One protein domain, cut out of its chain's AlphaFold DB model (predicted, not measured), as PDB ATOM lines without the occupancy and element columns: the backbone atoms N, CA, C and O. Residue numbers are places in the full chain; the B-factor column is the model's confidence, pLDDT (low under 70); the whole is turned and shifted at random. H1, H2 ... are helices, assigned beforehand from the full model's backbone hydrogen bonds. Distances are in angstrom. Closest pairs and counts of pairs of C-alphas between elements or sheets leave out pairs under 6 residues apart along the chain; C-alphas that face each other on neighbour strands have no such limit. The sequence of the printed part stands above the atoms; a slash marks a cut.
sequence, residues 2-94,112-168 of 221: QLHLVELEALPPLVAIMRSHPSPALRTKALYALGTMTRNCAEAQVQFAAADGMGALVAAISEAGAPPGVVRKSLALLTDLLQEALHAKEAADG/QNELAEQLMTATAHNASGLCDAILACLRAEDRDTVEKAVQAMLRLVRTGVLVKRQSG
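AT A GLANCE: This is residues 2 to 94 and 112 to 168 of the 221 residues of the protein "Hypothetical protein" of Haptolina ericina (UniProt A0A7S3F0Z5). Three helical hairpins, H2 with H3, H5 with H6 and H8 with H9, stand in a row, so that H3, H6 and H9 make one layer and H2, H5 and H8 the other. H7 packs on residues 81 to 92 of H6, H4 packs on H7, and H1 packs on H4. The hairpins form an up-and-down bundle, each helix running against the one before. The 150 printed residues hold nine named helices, H1 to H9 in order, and no named strand: all helix, compact, with a radius of gyration of the C-alphas of 14.6 A and spans of 41 by 41 by 25 A.

HOW THE PARTS SIT: H1, residues 2 to 7, touches H4, residues 42 to 50; the closest C-alphas, Val 6 and Ala 44, are 5.8 A apart. H2, residues 11 to 20, and H3, residues 24 to 38, form a hairpin at a shallow tilt of 31 degrees, closest at C-alphas 18 and 27, 4.4 A. H5, residues 53 to 62, and H6, residues 68 to 94, form a hairpin at a steep tilt of 44 degrees. H3 touches H6 the same way at a shallow 13 degrees, C-alphas 28 and 70 closest at 5.2 A. H7, residues 112 to 125, touches H6, with C-alphas 85 and 116 closest at 4.3 A. H8, residues 127 to 138, and H9, residues 143 to 158, form a hairpin at a shallow 32 degrees. H9 touches H6, C-alphas 152 and 79 closest at 5.1 A. Every O i to N i+4 pair is within hydrogen-bond range in H1 to H9.

IN THESE COORDINATES: H1 begins at C-alpha 2 (59.173, 127.561, 106.900). H3 measures 20.8 A, H6 38.7 A and H9 22.7 A, ending at C-alpha 158 (86.042, 127.993, 97.905).

THE WHOLE: Residues 95 to 111 are not printed; C-alphas 94 and 112 are 14.2 A apart. The links printed whole are tight. Residues 164 to 168 are under pLDDT 70.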
ATOM      1  N   GLN A   2      58.175 126.474 106.993       92.38
ATOM      2  CA  GLN A   2      59.173 127.561 106.900       92.38
ATOM      3  C   GLN A   2      58.596 128.850 106.287       92.38
ATOM      4  O   GLN A   2      58.647 129.883 106.939       92.38
ATOM      5  N   LEU A   3      57.948 128.769 105.116       93.94
ATOM      6  CA  LEU A   3      57.329 129.935 104.458       93.94
ATOM      7  C   LEU A   3      56.317 130.666 105.351       93.94
ATOM      8  O   LEU A   3      56.357 131.882 105.451       93.94
ATOM      9  N   HIS A   4      55.488 129.926 106.090       96.12
ATOM     10  CA  HIS A   4      54.541 130.533 107.025       96.12
ATOM     11  C   HIS A   4      55.239 131.300 108.161       96.12
ATOM     12  O   HIS A   4      54.772 132.342 108.598       96.12
ATOM     13  N   LEU A   5      56.386 130.815 108.641       95.94
ATOM     14  CA  LEU A   5      57.172 131.535 109.646       95.94
ATOM     15  C   LEU A   5      57.893 132.762 109.060       95.94
ATOM     16  O   LEU A   5      58.103 133.733 109.781       95.94
ATOM     17  N   VAL A   6      58.258 132.727 107.774       95.62
ATOM     18  CA  VAL A   6      58.794 133.893 107.050       95.62
ATOM     19  C   VAL A   6      57.718 134.968 106.900       95.62
ATOM     20  O   VAL A   6      57.983 136.133 107.193       95.62
ATOM     21  N   GLU A   7      56.493 134.580 106.526       96.44
ATOM     22  CA  GLU A   7      55.321 135.470 106.467       96.44
ATOM     23  C   GLU A   7      55.027 136.138 107.818       96.44
ATOM     24  O   GLU A   7      54.605 137.289 107.861       96.44
ATOM     25  N   LEU A   8      55.271 135.428 108.924       97.12
ATOM     26  CA  LEU A   8      55.117 135.940 110.288       97.12
ATOM     27  C   LEU A   8      56.325 136.750 110.794       97.12
ATOM     28  O   LEU A   8      56.369 137.084 111.976       97.12
ATOM     29  N   GLU A   9      57.316 137.029 109.942       96.94
ATOM     30  CA  GLU A   9      58.541 137.758 110.299       96.94
ATOM     31  C   GLU A   9      59.270 137.159 111.515       96.94
ATOM     32  O   GLU A   9      59.749 137.862 112.407       96.94
ATOM     33  N   ALA A  10      59.371 135.828 111.571       97.31
ATOM     34  CA  ALA A  10      59.992 135.154 112.707       97.31
ATOM     35  C   ALA A  10      61.531 135.261 112.726       97.31
ATOM     36  O   ALA A  10      62.129 135.103 113.791       97.31
ATOM     37  N   LEU A  11      62.203 135.538 111.598       98.06
ATOM     38  CA  LEU A  11      63.672 135.607 111.569       98.06
ATOM     39  C   LEU A  11      64.268 136.837 112.282       98.06
ATOM     40  O   LEU A  11      65.188 136.638 113.079       98.06
ATOM     41  N   PRO A  12      63.790 138.083 112.080       98.25
ATOM     42  CA  PRO A  12      64.324 139.253 112.779       98.25
ATOM     43  C   PRO A  12      64.405 139.117 114.316       98.25
ATOM     44  O   PRO A  12      65.482 139.366 114.869       98.25
ATOM     45  N   PRO A  13      63.357 138.668 115.045       98.38
ATOM     46  CA  PRO A  13      63.471 138.475 116.489       98.38
ATOM     47  C   PRO A  13      64.450 137.350 116.860       98.38
ATOM     48  O   PRO A  13      65.146 137.461 117.869       98.38
ATOM     49  N   LEU A  14      64.572 136.292 116.049       98.44
ATOM     50  CA  LEU A  14      65.571 135.241 116.273       98.44
ATOM     51  C   LEU A  14      67.005 135.764 116.102       98.44
ATOM     52  O   LEU A  14      67.868 135.437 116.919       98.44
ATOM     53  N   VAL A  15      67.256 136.619 115.103       98.50
ATOM     54  CA  VAL A  15      68.551 137.297 114.919       98.50
ATOM     55  C   VAL A  15      68.868 138.190 116.122       98.50
ATOM     56  O   VAL A  15      69.986 138.151 116.638       98.50
ATOM     57  N   ALA A  16      67.883 138.935 116.634       98.25
ATOM     58  CA  ALA A  16      68.057 139.765 117.826       98.25
ATOM     59  C   ALA A  16      68.406 138.934 119.078       98.25
ATOM     60  O   ALA A  16      69.332 139.289 119.819       98.25
ATOM     61  N   ILE A  17      67.717 137.800 119.285       98.31
ATOM     62  CA  ILE A  17      67.997 136.866 120.388       98.31
ATOM     63  C   ILE A  17      69.415 136.308 120.260       98.31
ATOM     64  O   ILE A  17      70.187 136.382 121.213       98.31
ATOM     65  N   MET A  18      69.783 135.788 119.089       97.75
ATOM     66  CA  MET A  18      71.123 135.256 118.829       97.75
ATOM     67  C   MET A  18      72.223 136.280 119.146       97.75
ATOM     68  O   MET A  18      73.236 135.919 119.750       97.75
ATOM     69  N   ARG A  19      72.018 137.540 118.745       96.19
ATOM     70  CA  ARG A  19      73.014 138.613 118.837       96.19
ATOM     71  C   ARG A  19      73.325 139.029 120.272       96.19
ATOM     72  O   ARG A  19      74.471 139.335 120.568       96.19
ATOM     73  N   SER A  20      72.315 139.104 121.136       94.06
ATOM     74  CA  SER A  20      72.452 139.865 122.390       94.06
ATOM     75  C   SER A  20      71.739 139.276 123.605       94.06
ATOM     76  O   SER A  20      71.837 139.833 124.698       94.06
ATOM     77  N   HIS A  21      71.020 138.160 123.463       97.69
ATOM     78  CA  HIS A  21      70.269 137.616 124.587       97.69
ATOM     79  C   HIS A  21      71.215 137.085 125.684       97.69
ATOM     80  O   HIS A  21      72.085 136.268 125.391       97.69
ATOM     81  N   PRO A  22      71.032 137.442 126.968       96.38
ATOM     82  CA  PRO A  22      71.990 137.106 128.029       96.38
ATOM     83  C   PRO A  22      72.115 135.603 128.313       96.38
ATOM     84  O   PRO A  22      73.120 135.160 128.853       96.38
ATOM     85  N   SER A  23      71.097 134.805 127.980       97.75
ATOM     86  CA  SER A  23      71.130 133.345 128.138       97.75
ATOM     87  C   SER A  23      71.787 132.651 126.932       97.75
ATOM     88  O   SER A  23      71.177 132.640 125.855       97.75
ATOM     89  N   PRO A  24      72.941 131.972 127.110       97.12
ATOM     90  CA  PRO A  24      73.569 131.157 126.067       97.12
ATOM     91  C   PRO A  24      72.640 130.093 125.490       97.12
ATOM     92  O   PRO A  24      72.606 129.874 124.285       97.12
ATOM     93  N   ALA A  25      71.838 129.456 126.346       97.62
ATOM     94  CA  ALA A  25      70.920 128.405 125.929       97.62
ATOM     95  C   ALA A  25      69.862 128.926 124.944       97.62
ATOM     96  O   ALA A  25      69.516 128.233 123.989       97.62
ATOM     97  N   LEU A  26      69.365 130.150 125.150       98.12
ATOM     98  CA  LEU A  26      68.420 130.777 124.225       98.12
ATOM     99  C   LEU A  26      69.097 131.223 122.928       98.12
ATOM    100  O   LEU A  26      68.517 131.017 121.866       98.12
ATOM    101  N   ARG A  27      70.335 131.726 122.986       98.31
ATOM    102  CA  ARG A  27      71.127 132.040 121.783       98.31
ATOM    103  C   ARG A  27      71.358 130.801 120.916       98.31
ATOM    104  O   ARG A  27      71.090 130.835 119.720       98.31
ATOM    105  N   THR A  28      71.757 129.680 121.518       97.88
ATOM    106  CA  THR A  28      71.945 128.400 120.816       97.88
ATOM    107  C   THR A  28      70.642 127.880 120.203       97.88
ATOM    108  O   THR A  28      70.643 127.395 119.074       97.88
ATOM    109  N   LYS A  29      69.510 127.997 120.912       98.31
ATOM    110  CA  LYS A  29      68.191 127.626 120.371       98.31
ATOM    111  C   LYS A  29      67.769 128.527 119.213       98.31
ATOM    112  O   LYS A  29      67.239 128.020 118.230       98.31
ATOM    113  N   ALA A  30      68.032 129.830 119.305       98.50
ATOM    114  CA  ALA A  30      67.776 130.765 118.217       98.50
ATOM    115  C   ALA A  30      68.619 130.421 116.983       98.50
ATOM    116  O   ALA A  30      68.068 130.326 115.896       98.50
ATOM    117  N   LEU A  31      69.912 130.124 117.153       98.31
ATOM    118  CA  LEU A  31      70.785 129.644 116.074       98.31
ATOM    119  C   LEU A  31      70.270 128.359 115.422       98.31
ATOM    120  O   LEU A  31      70.273 128.240 114.201       98.31
ATOM    121  N   TYR A  32      69.804 127.401 116.224       97.75
ATOM    122  CA  TYR A  32      69.225 126.164 115.705       97.75
ATOM    123  C   TYR A  32      67.946 126.417 114.894       97.75
ATOM    124  O   TYR A  32      67.768 125.847 113.815       97.75
ATOM    125  N   ALA A  33      67.064 127.288 115.397       98.12
ATOM    126  CA  ALA A  33      65.854 127.689 114.690       98.12
ATOM    127  C   ALA A  33      66.200 128.404 113.378       98.12
ATOM    128  O   ALA A  33      65.692 128.007 112.335       98.12
ATOM    129  N   LEU A  34      67.125 129.370 113.417       98.50
ATOM    130  CA  LEU A  34      67.624 130.075 112.237       98.50
ATOM    131  C   LEU A  34      68.161 129.095 111.194       98.50
ATOM    132  O   LEU A  34      67.676 129.117 110.071       98.50
ATOM    133  N   GLY A  35      69.053 128.174 111.570       97.75
ATOM    134  CA  GLY A  35      69.594 127.197 110.623       97.75
ATOM    135  C   GLY A  35      68.546 126.252 110.043       97.75
ATOM    136  O   GLY A  35      68.593 125.927 108.862       97.75
ATOM    137  N   THR A  36      67.541 125.864 110.830       97.50
ATOM    138  CA  THR A  36      66.413 125.070 110.315       97.50
ATOM    139  C   THR A  36      65.553 125.881 109.344       97.50
ATOM    140  O   THR A  36      65.034 125.340 108.373       97.50
ATOM    141  N   MET A  37      65.373 127.175 109.598       97.75
ATOM    142  CA  MET A  37      64.540 128.044 108.773       97.75
ATOM    143  C   MET A  37      65.213 128.437 107.465       97.75
ATOM    144  O   MET A  37      64.538 128.458 106.444       97.75
ATOM    145  N   THR A  38      66.511 128.735 107.488       97.31
ATOM    146  CA  THR A  38      67.248 129.196 106.308       97.31
ATOM    147  C   THR A  38      67.661 128.063 105.382       97.31
ATOM    148  O   THR A  38      67.885 128.317 104.205       97.31
ATOM    149  N   ARG A  39      67.763 126.824 105.873       95.88
ATOM    150  CA  ARG A  39      68.191 125.682 105.059       95.88
ATOM    151  C   ARG A  39      67.260 125.455 103.869       95.88
ATOM    152  O   ARG A  39      66.072 125.183 104.069       95.88
ATOM    153  N   ASN A  40      67.820 125.513 102.659       93.50
ATOM    154  CA  ASN A  40      67.113 125.338 101.387       93.50
ATOM    155  C   ASN A  40      65.857 126.227 101.241       93.50
ATOM    156  O   ASN A  40      64.890 125.829 100.592       93.50
ATOM    157  N   CYS A  41      65.833 127.408 101.867       94.88
ATOM    158  CA  CYS A  41      64.701 128.336 101.800       94.88
ATOM    159  C   CYS A  41      65.202 129.749 101.494       94.88
ATOM    160  O   CYS A  41      65.622 130.487 102.389       94.88
ATOM    161  N   ALA A  42      65.143 130.119 100.213       93.75
ATOM    162  CA  ALA A  42      65.639 131.399  99.720       93.75
ATOM    163  C   ALA A  42      64.916 132.585 100.381       93.75
ATOM    164  O   ALA A  42      65.550 133.555 100.777       93.75
ATOM    165  N   GLU A  43      63.606 132.490 100.599       94.50
ATOM    166  CA  GLU A  43      62.807 133.540 101.236       94.50
ATOM    167  C   GLU A  43      63.239 133.786 102.689       94.50
ATOM    168  O   GLU A  43      63.365 134.932 103.128       94.50
ATOM    169  N   ALA A  44      63.527 132.713 103.433       96.81
ATOM    170  CA  ALA A  44      64.063 132.822 104.785       96.81
ATOM    171  C   ALA A  44      65.476 133.416 104.774       96.81
ATOM    172  O   ALA A  44      65.789 134.268 105.598       96.81
ATOM    173  N   GLN A  45      66.328 133.018 103.832       96.75
ATOM    174  CA  GLN A  45      67.672 133.583 103.682       96.75
ATOM    175  C   GLN A  45      67.651 135.076 103.314       96.75
ATOM    176  O   GLN A  45      68.428 135.842 103.883       96.75
ATOM    177  N   VAL A  46      66.726 135.515 102.451       94.81
ATOM    178  CA  VAL A  46      66.493 136.940 102.153       94.81
ATOM    179  C   VAL A  46      66.103 137.689 103.427       94.81
ATOM    180  O   VAL A  46      66.705 138.713 103.750       94.81
ATOM    181  N   GLN A  47      65.137 137.172 104.194       96.75
ATOM    182  CA  GLN A  47      64.709 137.815 105.441       96.75
ATOM    183  C   GLN A  47      65.830 137.828 106.495       96.75
ATOM    184  O   GLN A  47      65.992 138.810 107.221       96.75
ATOM    185  N   PHE A  48      66.644 136.771 106.557       97.88
ATOM    186  CA  PHE A  48      67.831 136.699 107.406       97.88
ATOM    187  C   PHE A  48      68.862 137.769 107.032       97.88
ATOM    188  O   PHE A  48      69.360 138.478 107.908       97.88
ATOM    189  N   ALA A  49      69.165 137.912 105.739       95.88
ATOM    190  CA  ALA A  49      70.086 138.926 105.237       95.88
ATOM    191  C   ALA A  49      69.562 140.345 105.518       95.88
ATOM    192  O   ALA A  49      70.308 141.184 106.024       95.88
ATOM    193  N   ALA A  50      68.270 140.589 105.280       95.25
ATOM    194  CA  ALA A  50      67.610 141.864 105.562       95.25
ATOM    195  C   ALA A  50      67.646 142.243 107.055       95.25
ATOM    196  O   ALA A  50      67.715 143.423 107.391       95.25
ATOM    197  N   ALA A  51      67.653 141.255 107.953       96.88
ATOM    198  CA  ALA A  51      67.779 141.450 109.396       96.88
ATOM    199  C   ALA A  51      69.236 141.623 109.883       96.88
ATOM    200  O   ALA A  51      69.488 141.523 111.085       96.88
ATOM    201  N   ASP A  52      70.202 141.845 108.982       96.44
ATOM    202  CA  ASP A  52      71.641 141.863 109.294       96.44
ATOM    203  C   ASP A  52      72.090 140.573 110.016       96.44
ATOM    204  O   ASP A  52      72.822 140.560 111.017       96.44
ATOM    205  N   GLY A  53      71.597 139.438 109.514       97.25
ATOM    206  CA  GLY A  53      71.910 138.116 110.041       97.25
ATOM    207  C   GLY A  53      73.396 137.770 109.934       97.25
ATOM    208  O   GLY A  53      73.962 137.197 110.864       97.25
ATOM    209  N   MET A  54      74.059 138.183 108.846       96.12
ATOM    210  CA  MET A  54      75.494 137.947 108.657       96.12
ATOM    211  C   MET A  54      76.343 138.740 109.658       96.12
ATOM    212  O   MET A  54      77.213 138.161 110.308       96.12
ATOM    213  N   GLY A  55      76.055 140.031 109.865       95.69
ATOM    214  CA  GLY A  55      76.732 140.824 110.894       95.69
ATOM    215  C   GLY A  55      76.520 140.240 112.294       95.69
ATOM    216  O   GLY A  55      77.456 140.154 113.090       95.69
ATOM    217  N   ALA A  56      75.314 139.736 112.577       97.38
ATOM    218  CA  ALA A  56      75.020 139.060 113.837       97.38
ATOM    219  C   ALA A  56      75.797 137.740 114.019       97.38
ATOM    220  O   ALA A  56      76.225 137.446 115.136       97.38
ATOM    221  N   LEU A  57      75.994 136.952 112.954       97.31
ATOM    222  CA  LEU A  57      76.820 135.739 112.993       97.31
ATOM    223  C   LEU A  57      78.280 136.069 113.283       97.31
ATOM    224  O   LEU A  57      78.876 135.467 114.171       97.31
ATOM    225  N   VAL A  58      78.834 137.055 112.578       95.31
ATOM    226  CA  VAL A  58      80.218 137.501 112.781       95.31
ATOM    227  C   VAL A  58      80.410 137.974 114.218       95.31
ATOM    228  O   VAL A  58      81.369 137.561 114.868       95.31
ATOM    229  N   ALA A  59      79.472 138.760 114.753       95.88
ATOM    230  CA  ALA A  59      79.503 139.190 116.148       95.88
ATOM    231  C   ALA A  59      79.464 138.006 117.129       95.88
ATOM    232  O   ALA A  59      80.230 137.991 118.085       95.88
ATOM    233  N   ALA A  60      78.625 136.995 116.879       97.00
ATOM    234  CA  ALA A  60      78.523 135.815 117.739       97.00
ATOM    235  C   ALA A  60      79.790 134.940 117.728       97.00
ATOM    236  O   ALA A  60      80.122 134.347 118.752       97.00
ATOM    237  N   ILE A  61      80.501 134.865 116.597       97.38
ATOM    238  CA  ILE A  61      81.774 134.130 116.480       97.38
ATOM    239  C   ILE A  61      82.922 134.941 117.104       97.38
ATOM    240  O   ILE A  61      83.809 134.370 117.729       97.38
ATOM    241  N   SER A  62      82.899 136.270 116.957       95.50
ATOM    242  CA  SER A  62      83.973 137.173 117.411       95.50
ATOM    243  C   SER A  62      83.871 137.574 118.886       95.50
ATOM    244  O   SER A  62      84.770 138.233 119.409       95.50
ATOM    245  N   GLU A  63      82.763 137.258 119.556       95.31
ATOM    246  CA  GLU A  63      82.530 137.655 120.943       95.31
ATOM    247  C   GLU A  63      83.542 136.984 121.883       95.31
ATOM    248  O   GLU A  63      83.631 135.759 121.995       95.31
ATOM    249  N   ALA A  64      84.311 137.809 122.597       91.00
ATOM    250  CA  ALA A  64      85.283 137.332 123.568       91.00
ATOM    251  C   ALA A  64      84.585 136.553 124.694       91.00
ATOM    252  O   ALA A  64      83.703 137.076 125.375       91.00
ATOM    253  N   GLY A  65      84.999 135.303 124.902       91.56
ATOM    254  CA  GLY A  65      84.377 134.422 125.892       91.56
ATOM    255  C   GLY A  65      83.003 133.888 125.477       91.56
ATOM    256  O   GLY A  65      82.260 133.418 126.341       91.56
ATOM    257  N   ALA A  66      82.655 133.943 124.184       93.56
ATOM    258  CA  ALA A  66      81.439 133.331 123.673       93.56
ATOM    259  C   ALA A  66      81.350 131.846 124.085       93.56
ATOM    260  O   ALA A  66      82.328 131.102 123.961       93.56
ATOM    261  N   PRO A  67      80.181 131.376 124.549       95.25
ATOM    262  CA  PRO A  67      79.984 129.971 124.883       95.25
ATOM    263  C   PRO A  67      80.271 129.073 123.663       95.25
ATOM    264  O   PRO A  67      79.710 129.341 122.597       95.25
ATOM    265  N   PRO A  68      81.035 127.967 123.794       95.56
ATOM    266  CA  PRO A  68      81.412 127.124 122.652       95.56
ATOM    267  C   PRO A  68      80.214 126.645 121.824       95.56
ATOM    268  O   PRO A  68      80.242 126.656 120.598       95.56
ATOM    269  N   GLY A  69      79.099 126.311 122.482       96.19
ATOM    270  CA  GLY A  69      77.871 125.906 121.794       96.19
ATOM    271  C   GLY A  69      77.278 126.984 120.875       96.19
ATOM    272  O   GLY A  69      76.705 126.638 119.847       96.19
ATOM    273  N   VAL A  70      77.434 128.268 121.215       97.56
ATOM    274  CA  VAL A  70      77.007 129.388 120.360       97.56
ATOM    275  C   VAL A  70      77.950 129.492 119.166       97.56
ATOM    276  O   VAL A  70      77.483 129.433 118.033       97.56
ATOM    277  N   VAL A  71      79.265 129.530 119.412       97.88
ATOM    278  CA  VAL A  71      80.296 129.627 118.364       97.88
ATOM    279  C   VAL A  71      80.152 128.500 117.339       97.88
ATOM    280  O   VAL A  71      80.042 128.766 116.144       97.88
ATOM    281  N   ARG A  72      80.054 127.243 117.791       97.88
ATOM    282  CA  ARG A  72      79.898 126.077 116.907       97.88
ATOM    283  C   ARG A  72      78.647 126.158 116.042       97.88
ATOM    284  O   ARG A  72      78.699 125.838 114.857       97.88
ATOM    285  N   LYS A  73      77.513 126.582 116.609       98.00
ATOM    286  CA  LYS A  73      76.263 126.718 115.848       98.00
ATOM    287  C   LYS A  73      76.300 127.902 114.882       98.00
ATOM    288  O   LYS A  73      75.749 127.778 113.793       98.00
ATOM    289  N   SER A  74      76.979 128.992 115.230       98.38
ATOM    290  CA  SER A  74      77.222 130.109 114.314       98.38
ATOM    291  C   SER A  74      78.123 129.704 113.145       98.38
ATOM    292  O   SER A  74      77.778 129.992 112.002       98.38
ATOM    293  N   LEU A  75      79.224 128.988 113.403       98.12
ATOM    294  CA  LEU A  75      80.116 128.464 112.360       98.12
ATOM    295  C   LEU A  75      79.402 127.464 111.443       98.12
ATOM    296  O   LEU A  75      79.556 127.536 110.225       98.12
ATOM    297  N   ALA A  76      78.588 126.568 112.009       97.62
ATOM    298  CA  ALA A  76      77.796 125.621 111.227       97.62
ATOM    299  C   ALA A  76      76.785 126.345 110.323       97.62
ATOM    300  O   ALA A  76      76.733 126.070 109.131       97.62
ATOM    301  N   LEU A  77      76.038 127.317 110.859       98.06
ATOM    302  CA  LEU A  77      75.082 128.097 110.069       98.06
ATOM    303  C   LEU A  77      75.772 128.893 108.950       98.06
ATOM    304  O   LEU A  77      75.305 128.891 107.817       98.06
ATOM    305  N   LEU A  78      76.903 129.537 109.245       97.81
ATOM    306  CA  LEU A  78      77.714 130.217 108.236       97.81
ATOM    307  C   LEU A  78      78.159 129.257 107.121       97.81
ATOM    308  O   LEU A  78      78.051 129.590 105.945       97.81
ATOM    309  N   THR A  79      78.647 128.072 107.493       96.69
ATOM    310  CA  THR A  79      79.112 127.041 106.554       96.69
ATOM    311  C   THR A  79      77.975 126.562 105.651       96.69
ATOM    312  O   THR A  79      78.166 126.510 104.436       96.69
ATOM    313  N   ASP A  80      76.798 126.276 106.219       97.12
ATOM    314  CA  ASP A  80      75.602 125.865 105.474       97.12
ATOM    315  C   ASP A  80      75.199 126.956 104.459       97.12
ATOM    316  O   ASP A  80      75.061 126.674 103.270       97.12
ATOM    317  N   LEU A  81      75.104 128.222 104.892       96.75
ATOM    318  CA  LEU A  81      74.733 129.349 104.022       96.75
ATOM    319  C   LEU A  81      75.727 129.564 102.872       96.75
ATOM    320  O   LEU A  81      75.318 129.797 101.736       96.75
ATOM    321  N   LEU A  82      77.032 129.492 103.149       95.75
ATOM    322  CA  LEU A  82      78.064 129.643 102.119       95.75
ATOM    323  C   LEU A  82      78.055 128.482 101.124       95.75
ATOM    324  O   LEU A  82      78.294 128.701  99.938       95.75
ATOM    325  N   GLN A  83      77.780 127.263 101.590       95.50
ATOM    326  CA  GLN A  83      77.680 126.102 100.714       95.50
ATOM    327  C   GLN A  83      76.463 126.198  99.791       95.50
ATOM    328  O   GLN A  83      76.585 125.932  98.599       95.50
ATOM    329  N   GLU A  84      75.308 126.604 100.321       95.69
ATOM    330  CA  GLU A  84      74.104 126.816  99.514       95.69
ATOM    331  C   GLU A  84      74.311 127.941  98.488       95.69
ATOM    332  O   GLU A  84      73.968 127.772  97.318       95.69
ATOM    333  N   ALA A  85      74.961 129.042  98.880       94.19
ATOM    334  CA  ALA A  85      75.307 130.126  97.962       94.19
ATOM    335  C   ALA A  85      76.278 129.671  96.854       94.19
ATOM    336  O   ALA A  85      76.127 130.067  95.698       94.19
ATOM    337  N   LEU A  86      77.262 128.825  97.181       93.38
ATOM    338  CA  LEU A  86      78.180 128.256  96.194       93.38
ATOM    339  C   LEU A  86      77.440 127.369  95.186       93.38
ATOM    340  O   LEU A  86      77.602 127.561  93.986       93.38
ATOM    341  N   HIS A  87      76.588 126.458  95.663       93.00
ATOM    342  CA  HIS A  87      75.791 125.593  94.792       93.00
ATOM    343  C   HIS A  87      74.852 126.390  93.880       93.00
ATOM    344  O   HIS A  87      74.730 126.071  92.700       93.00
ATOM    345  N   ALA A  88      74.197 127.429  94.408       91.75
ATOM    346  CA  ALA A  88      73.325 128.294  93.615       91.75
ATOM    347  C   ALA A  88      74.096 128.988  92.482       91.75
ATOM    348  O   ALA A  88      73.596 129.088  91.363       91.75
ATOM    349  N   LYS A  89      75.335 129.408  92.755       91.25
ATOM    350  CA  LYS A  89      76.218 130.004  91.754       91.25
ATOM    351  C   LYS A  89      76.675 128.988  90.702       91.25
ATOM    352  O   LYS A  89      76.577 129.266  89.514       91.25
ATOM    353  N   GLU A  90      77.133 127.809  91.116       90.88
ATOM    354  CA  GLU A  90      77.558 126.741  90.195       90.88
ATOM    355  C   GLU A  90      76.411 126.294  89.274       90.88
ATOM    356  O   GLU A  90      76.616 126.069  88.082       90.88
ATOM    357  N   ALA A  91      75.187 126.218  89.806       89.31
ATOM    358  CA  ALA A  91      73.995 125.912  89.022       89.31
ATOM    359  C   ALA A  91      73.666 127.004  87.990       89.31
ATOM    360  O   ALA A  91      73.179 126.687  86.906       89.31
ATOM    361  N   ALA A  92      73.926 128.276  88.311       87.75
ATOM    362  CA  ALA A  92      73.750 129.384  87.376       87.75
ATOM    363  C   ALA A  92      74.809 129.367  86.261       87.75
ATOM    364  O   ALA A  92      74.455 129.537  85.098       87.75
ATOM    365  N   ASP A  93      76.074 129.097  86.600       86.25
ATOM    366  CA  ASP A  93      77.182 129.036  85.637       86.25
ATOM    367  C   ASP A  93      77.042 127.837  84.670       86.25
ATOM    368  O   ASP A  93      77.377 127.940  83.492       86.25
ATOM    369  N   GLY A  94      76.513 126.698  85.139       82.31
ATOM    370  CA  GLY A  94      76.322 125.492  84.319       82.31
ATOM    371  C   GLY A  94      75.084 125.498  83.410       82.31
ATOM    372  O   GLY A  94      74.976 124.654  82.520       82.31
ATOM    373  N   GLN A 112      67.641 132.765  93.514       86.06
ATOM    374  CA  GLN A 112      68.688 132.071  94.270       86.06
ATOM    375  C   GLN A 112      70.089 132.609  93.964       86.06
ATOM    376  O   GLN A 112      70.888 132.751  94.886       86.06
ATOM    377  N   ASN A 113      70.382 132.940  92.703       88.62
ATOM    378  CA  ASN A 113      71.674 133.510  92.334       88.62
ATOM    379  C   ASN A 113      71.866 134.920  92.920       88.62
ATOM    380  O   ASN A 113      72.886 135.190  93.547       88.62
ATOM    381  N   GLU A 114      70.864 135.798  92.804       90.50
ATOM    382  CA  GLU A 114      70.921 137.149  93.386       90.50
ATOM    383  C   GLU A 114      71.122 137.098  94.910       90.50
ATOM    384  O   GLU A 114      71.951 137.816  95.476       90.50
ATOM    385  N   LEU A 115      70.422 136.185  95.582       90.69
ATOM    386  CA  LEU A 115      70.592 135.942  97.009       90.69
ATOM    387  C   LEU A 115      71.989 135.406  97.351       90.69
ATOM    388  O   LEU A 115      72.593 135.844  98.333       90.69
ATOM    389  N   ALA A 116      72.516 134.471  96.561       91.81
ATOM    390  CA  ALA A 116      73.865 133.952  96.742       91.81
ATOM    391  C   ALA A 116      74.907 135.073  96.620       91.81
ATOM    392  O   ALA A 116      75.793 135.189  97.473       91.81
ATOM    393  N   GLU A 117      74.771 135.951  95.624       91.88
ATOM    394  CA  GLU A 117      75.614 137.138  95.471       91.88
ATOM    395  C   GLU A 117      75.475 138.101  96.653       91.88
ATOM    396  O   GLU A 117      76.483 138.607  97.159       91.88
ATOM    397  N   GLN A 118      74.254 138.325  97.147       93.06
ATOM    398  CA  GLN A 118      74.002 139.168  98.314       93.06
ATOM    399  C   GLN A 118      74.678 138.602  99.572       93.06
ATOM    400  O   GLN A 118      75.365 139.339 100.288       93.06
ATOM    401  N   LEU A 119      74.538 137.299  99.829       93.06
ATOM    402  CA  LEU A 119      75.173 136.611 100.957       93.06
ATOM    403  C   LEU A 119      76.700 136.649 100.851       93.06
ATOM    404  O   LEU A 119      77.378 136.981 101.828       93.06
ATOM    405  N   MET A 120      77.256 136.370  99.670       92.44
ATOM    406  CA  MET A 120      78.700 136.449  99.431       92.44
ATOM    407  C   MET A 120      79.220 137.878  99.606       92.44
ATOM    408  O   MET A 120      80.266 138.073 100.224       92.44
ATOM    409  N   THR A 121      78.480 138.886  99.143       92.06
ATOM    410  CA  THR A 121      78.833 140.305  99.304       92.06
ATOM    411  C   THR A 121      78.802 140.727 100.772       92.06
ATOM    412  O   THR A 121      79.748 141.354 101.254       92.06
ATOM    413  N   ALA A 122      77.764 140.340 101.518       91.94
ATOM    414  CA  ALA A 122      77.666 140.607 102.951       91.94
ATOM    415  C   ALA A 122      78.797 139.922 103.735       91.94
ATOM    416  O   ALA A 122      79.391 140.519 104.637       91.94
ATOM    417  N   THR A 123      79.147 138.690 103.360       92.75
ATOM    418  CA  THR A 123      80.276 137.962 103.954       92.75
ATOM    419  C   THR A 123      81.603 138.643 103.616       92.75
ATOM    420  O   THR A 123      82.423 138.865 104.505       92.75
ATOM    421  N   ALA A 124      81.797 139.066 102.364       91.19
ATOM    422  CA  ALA A 124      82.986 139.787 101.915       91.19
ATOM    423  C   ALA A 124      83.174 141.123 102.644       91.19
ATOM    424  O   ALA A 124      84.300 141.481 102.999       91.19
ATOM    425  N   HIS A 125      82.082 141.834 102.939       90.75
ATOM    426  CA  HIS A 125      82.133 143.065 103.726       90.75
ATOM    427  C   HIS A 125      82.668 142.827 105.147       90.75
ATOM    428  O   HIS A 125      83.413 143.651 105.676       90.75
ATOM    429  N   ASN A 126      82.363 141.664 105.725       90.00
ATOM    430  CA  ASN A 126      82.797 141.259 107.061       90.00
ATOM    431  C   ASN A 126      84.051 140.364 107.064       90.00
ATOM    432  O   ASN A 126      84.465 139.899 108.125       90.00
ATOM    433  N   ALA A 127      84.678 140.121 105.908       90.88
ATOM    434  CA  ALA A 127      85.670 139.056 105.743       90.88
ATOM    435  C   ALA A 127      86.887 139.181 106.669       90.88
ATOM    436  O   ALA A 127      87.412 138.167 107.112       90.88
ATOM    437  N   SER A 128      87.338 140.401 106.980       89.50
ATOM    438  CA  SER A 128      88.463 140.605 107.903       89.50
ATOM    439  C   SER A 128      88.120 140.170 109.324       89.50
ATOM    440  O   SER A 128      88.809 139.321 109.874       89.50
ATOM    441  N   GLY A 129      87.023 140.692 109.884       91.31
ATOM    442  CA  GLY A 129      86.599 140.329 111.239       91.31
ATOM    443  C   GLY A 129      86.216 138.855 111.337       91.31
ATOM    444  O   GLY A 129      86.554 138.189 112.308       91.31
ATOM    445  N   LEU A 130      85.585 138.322 110.289       93.56
ATOM    446  CA  LEU A 130      85.246 136.909 110.214       93.56
ATOM    447  C   LEU A 130      86.492 136.016 110.150       93.56
ATOM    448  O   LEU A 130      86.544 135.005 110.844       93.56
ATOM    449  N   CYS A 131      87.499 136.386 109.355       93.81
ATOM    450  CA  CYS A 131      88.758 135.654 109.304       93.81
ATOM    451  C   CYS A 131      89.452 135.659 110.668       93.81
ATOM    452  O   CYS A 131      89.781 134.587 111.167       93.81
ATOM    453  N   ASP A 132      89.603 136.822 111.304       92.62
ATOM    454  CA  ASP A 132      90.234 136.924 112.625       92.62
ATOM    455  C   ASP A 132      89.507 136.059 113.666       92.62
ATOM    456  O   ASP A 132      90.140 135.347 114.450       92.62
ATOM    457  N   ALA A 133      88.172 136.060 113.631       94.69
ATOM    458  CA  ALA A 133      87.348 135.251 114.515       94.69
ATOM    459  C   ALA A 133      87.515 133.745 114.253       94.69
ATOM    460  O   ALA A 133      87.677 132.971 115.194       94.69
ATOM    461  N   ILE A 134      87.550 133.314 112.988       95.88
ATOM    462  CA  ILE A 134      87.783 131.904 112.640       95.88
ATOM    463  C   ILE A 134      89.205 131.477 113.020       95.88
ATOM    464  O   ILE A 134      89.375 130.392 113.572       95.88
ATOM    465  N   LEU A 135      90.220 132.318 112.802       94.62
ATOM    466  CA  LEU A 135      91.592 132.043 113.243       94.62
ATOM    467  C   LEU A 135      91.675 131.914 114.771       94.62
ATOM    468  O   LEU A 135      92.405 131.064 115.278       94.62
ATOM    469  N   ALA A 136      90.905 132.704 115.524       95.00
ATOM    470  CA  ALA A 136      90.791 132.534 116.969       95.00
ATOM    471  C   ALA A 136      90.131 131.192 117.339       95.00
ATOM    472  O   ALA A 136      90.636 130.494 118.217       95.00
ATOM    473  N   CYS A 137      89.070 130.787 116.635       96.19
ATOM    474  CA  CYS A 137      88.425 129.483 116.822       96.19
ATOM    475  C   CYS A 137      89.352 128.308 116.483       96.19
ATOM    476  O   CYS A 137      89.323 127.295 117.176       96.19
ATOM    477  N   LEU A 138      90.223 128.445 115.478       95.25
ATOM    478  CA  LEU A 138      91.242 127.438 115.178       95.25
ATOM    479  C   LEU A 138      92.207 127.245 116.347       95.25
ATOM    480  O   LEU A 138      92.721 126.150 116.509       95.25
ATOM    481  N   ARG A 139      92.431 128.247 117.201       94.69
ATOM    482  CA  ARG A 139      93.286 128.126 118.396       94.69
ATOM    483  C   ARG A 139      92.556 127.573 119.621       94.69
ATOM    484  O   ARG A 139      93.186 127.420 120.665       94.69
ATOM    485  N   ALA A 140      91.259 127.283 119.522       94.31
ATOM    486  CA  ALA A 140      90.496 126.729 120.632       94.31
ATOM    487  C   ALA A 140      91.021 125.341 121.048       94.31
ATOM    488  O   ALA A 140      91.585 124.596 120.241       94.31
ATOM    489  N   GLU A 141      90.816 125.003 122.322       92.56
ATOM    490  CA  GLU A 141      91.072 123.662 122.871       92.56
ATOM    491  C   GLU A 141      89.944 122.679 122.524       92.56
ATOM    492  O   GLU A 141      90.167 121.475 122.425       92.56
ATOM    493  N   ASP A 142      88.730 123.195 122.316       93.00
ATOM    494  CA  ASP A 142      87.556 122.408 121.956       93.00
ATOM    495  C   ASP A 142      87.654 121.920 120.506       93.00
ATOM    496  O   ASP A 142      87.569 122.711 119.562       93.00
ATOM    497  N   ARG A 143      87.815 120.605 120.340       90.94
ATOM    498  CA  ARG A 143      88.009 119.963 119.036       90.94
ATOM    499  C   ARG A 143      86.870 120.260 118.060       90.94
ATOM    500  O   ARG A 143      87.145 120.662 116.935       90.94
ATOM    501  N   ASP A 144      85.620 120.139 118.500       93.31
ATOM    502  CA  ASP A 144      84.451 120.405 117.655       93.31
ATOM    503  C   ASP A 144      84.457 121.850 117.119       93.31
ATOM    504  O   ASP A 144      84.055 122.116 115.989       93.31
ATOM    505  N   THR A 145      84.911 122.820 117.923       95.50
ATOM    506  CA  THR A 145      85.049 124.216 117.483       95.50
ATOM    507  C   THR A 145      86.128 124.356 116.416       95.50
ATOM    508  O   THR A 145      85.897 125.049 115.423       95.50
ATOM    509  N   VAL A 146      87.272 123.686 116.587       94.31
ATOM    510  CA  VAL A 146      88.353 123.681 115.590       94.31
ATOM    511  C   VAL A 146      87.869 123.071 114.274       94.31
ATOM    512  O   VAL A 146      88.057 123.684 113.228       94.31
ATOM    513  N   GLU A 147      87.177 121.931 114.313       92.50
ATOM    514  CA  GLU A 147      86.594 121.287 113.129       92.50
ATOM    515  C   GLU A 147      85.654 122.240 112.372       92.50
ATOM    516  O   GLU A 147      85.811 122.478 111.170       92.50
ATOM    517  N   LYS A 148      84.698 122.859 113.080       95.44
ATOM    518  CA  LYS A 148      83.764 123.808 112.454       95.44
ATOM    519  C   LYS A 148      84.464 125.058 111.928       95.44
ATOM    520  O   LYS A 148      84.026 125.614 110.921       95.44
ATOM    521  N   ALA A 149      85.554 125.489 112.557       96.38
ATOM    522  CA  ALA A 149      86.366 126.598 112.072       96.38
ATOM    523  C   ALA A 149      87.120 126.240 110.779       96.38
ATOM    524  O   ALA A 149      87.145 127.052 109.854       96.38
ATOM    525  N   VAL A 150      87.665 125.022 110.671       93.69
ATOM    526  CA  VAL A 150      88.280 124.500 109.436       93.69
ATOM    527  C   VAL A 150      87.249 124.452 108.307       93.69
ATOM    528  O   VAL A 150      87.497 124.993 107.230       93.69
ATOM    529  N   GLN A 151      86.064 123.887 108.561       94.38
ATOM    530  CA  GLN A 151      84.978 123.823 107.574       94.38
ATOM    531  C   GLN A 151      84.567 125.223 107.097       94.38
ATOM    532  O   GLN A 151      84.487 125.465 105.891       94.38
ATOM    533  N   ALA A 152      84.382 126.172 108.020       95.75
ATOM    534  CA  ALA A 152      84.053 127.554 107.677       95.75
ATOM    535  C   ALA A 152      85.157 128.219 106.834       95.75
ATOM    536  O   ALA A 152      84.856 128.874 105.834       95.75
ATOM    537  N   MET A 153      86.433 128.016 107.188       95.19
ATOM    538  CA  MET A 153      87.570 128.536 106.421       95.19
ATOM    539  C   MET A 153      87.603 127.957 104.999       95.19
ATOM    540  O   MET A 153      87.740 128.711 104.037       95.19
ATOM    541  N   LEU A 154      87.393 126.645 104.840       92.00
ATOM    542  CA  LEU A 154      87.312 125.990 103.529       92.00
ATOM    543  C   LEU A 154      86.211 126.595 102.660       92.00
ATOM    544  O   LEU A 154      86.451 126.914 101.493       92.00
ATOM    545  N   ARG A 155      85.021 126.827 103.225       94.31
ATOM    546  CA  ARG A 155      83.925 127.470 102.485       94.31
ATOM    547  C   ARG A 155      84.252 128.905 102.093       94.31
ATOM    548  O   ARG A 155      83.954 129.293 100.965       94.31
ATOM    549  N   LEU A 156      84.907 129.681 102.952       92.50
ATOM    550  CA  LEU A 156      85.334 131.047 102.623       92.50
ATOM    551  C   LEU A 156      86.374 131.098 101.493       92.50
ATOM    552  O   LEU A 156      86.327 132.002 100.654       92.50
ATOM    553  N   VAL A 157      87.295 130.132 101.447       90.62
ATOM    554  CA  VAL A 157      88.271 130.012 100.354       90.62
ATOM    555  C   VAL A 157      87.573 129.583  99.059       90.62
ATOM    556  O   VAL A 157      87.721 130.265  98.047       90.62
ATOM    557  N   ARG A 158      86.757 128.517  99.089       90.88
ATOM    558  CA  ARG A 158      86.042 127.993  97.905       90.88
ATOM    559  C   ARG A 158      85.068 129.003  97.291       90.88
ATOM    560  O   ARG A 158      84.988 129.116  96.074       90.88
ATOM    561  N   THR A 159      84.376 129.789  98.114       90.75
ATOM    562  CA  THR A 159      83.489 130.870  97.638       90.75
ATOM    563  C   THR A 159      84.252 132.082  97.086       90.75
ATOM    564  O   THR A 159      83.650 133.002  96.533       90.75
ATOM    565  N   GLY A 160      85.584 132.118  97.218       89.50
ATOM    566  CA  GLY A 160      86.422 133.226  96.760       89.50
ATOM    567  C   GLY A 160      86.278 134.502  97.594       89.50
ATOM    568  O   GLY A 160      86.803 135.547  97.201       89.50
ATOM    569  N   VAL A 161      85.603 134.432  98.749       88.94
ATOM    570  CA  VAL A 161      85.390 135.571  99.657       88.94
ATOM    571  C   VAL A 161      86.725 136.130 100.159       88.94
ATOM    572  O   VAL A 161      86.873 137.345 100.292       88.94
ATOM    573  N   LEU A 162      87.724 135.267 100.375       83.56
ATOM    574  CA  LEU A 162      89.052 135.668 100.861       83.56
ATOM    575  C   LEU A 162      90.026 136.104  99.752       83.56
ATOM    576  O   LEU A 162      90.959 136.854 100.025       83.56
ATOM    577  N   VAL A 163      89.812 135.688  98.500       70.12
ATOM    578  CA  VAL A 163      90.778 135.891  97.396       70.12
ATOM    579  C   VAL A 163      90.634 137.273  96.736       70.12
ATOM    580  O   VAL A 163      91.592 137.814  96.190       70.12
ATOM    581  N   LYS A 164      89.453 137.900  96.803       62.16
ATOM    582  CA  LYS A 164      89.137 139.116  96.025       62.16
ATOM    583  C   LYS A 164      89.704 140.445  96.563       62.16
ATOM    584  O   LYS A 164      89.418 141.489  95.980       62.16
ATOM    585  N   ARG A 165      90.515 140.477  97.631       57.59
ATOM    586  CA  ARG A 165      91.004 141.745  98.221       57.59
ATOM    587  C   ARG A 165      92.459 142.052  97.837       57.59
ATOM    588  O   ARG A 165      93.397 141.630  98.499       57.59
ATOM    589  N   GLN A 166      92.640 142.856  96.787       50.81
ATOM    590  CA  GLN A 166      93.956 143.216  96.230       50.81
ATOM    591  C   GLN A 166      94.773 144.252  97.030       50.81
ATOM    592  O   GLN A 166      95.885 144.576  96.627       50.81
ATOM    593  N   SER A 167      94.297 144.799  98.149       51.06
ATOM    594  CA  SER A 167      95.121 145.734  98.935       51.06
ATOM    595  C   SER A 167      94.572 145.954 100.347       51.06
ATOM    596  O   SER A 167      93.544 146.593 100.540       51.06
ATOM    597  N   GLY A 168      95.265 145.422 101.358       59.91
ATOM    598  CA  GLY A 168      95.140 145.881 102.752       59.91
ATOM    599  C   GLY A 168      94.096 145.201 103.651       59.91
ATOM    600  O   GLY A 168      93.810 145.725 104.723       59.91
TER     601      GLY A 168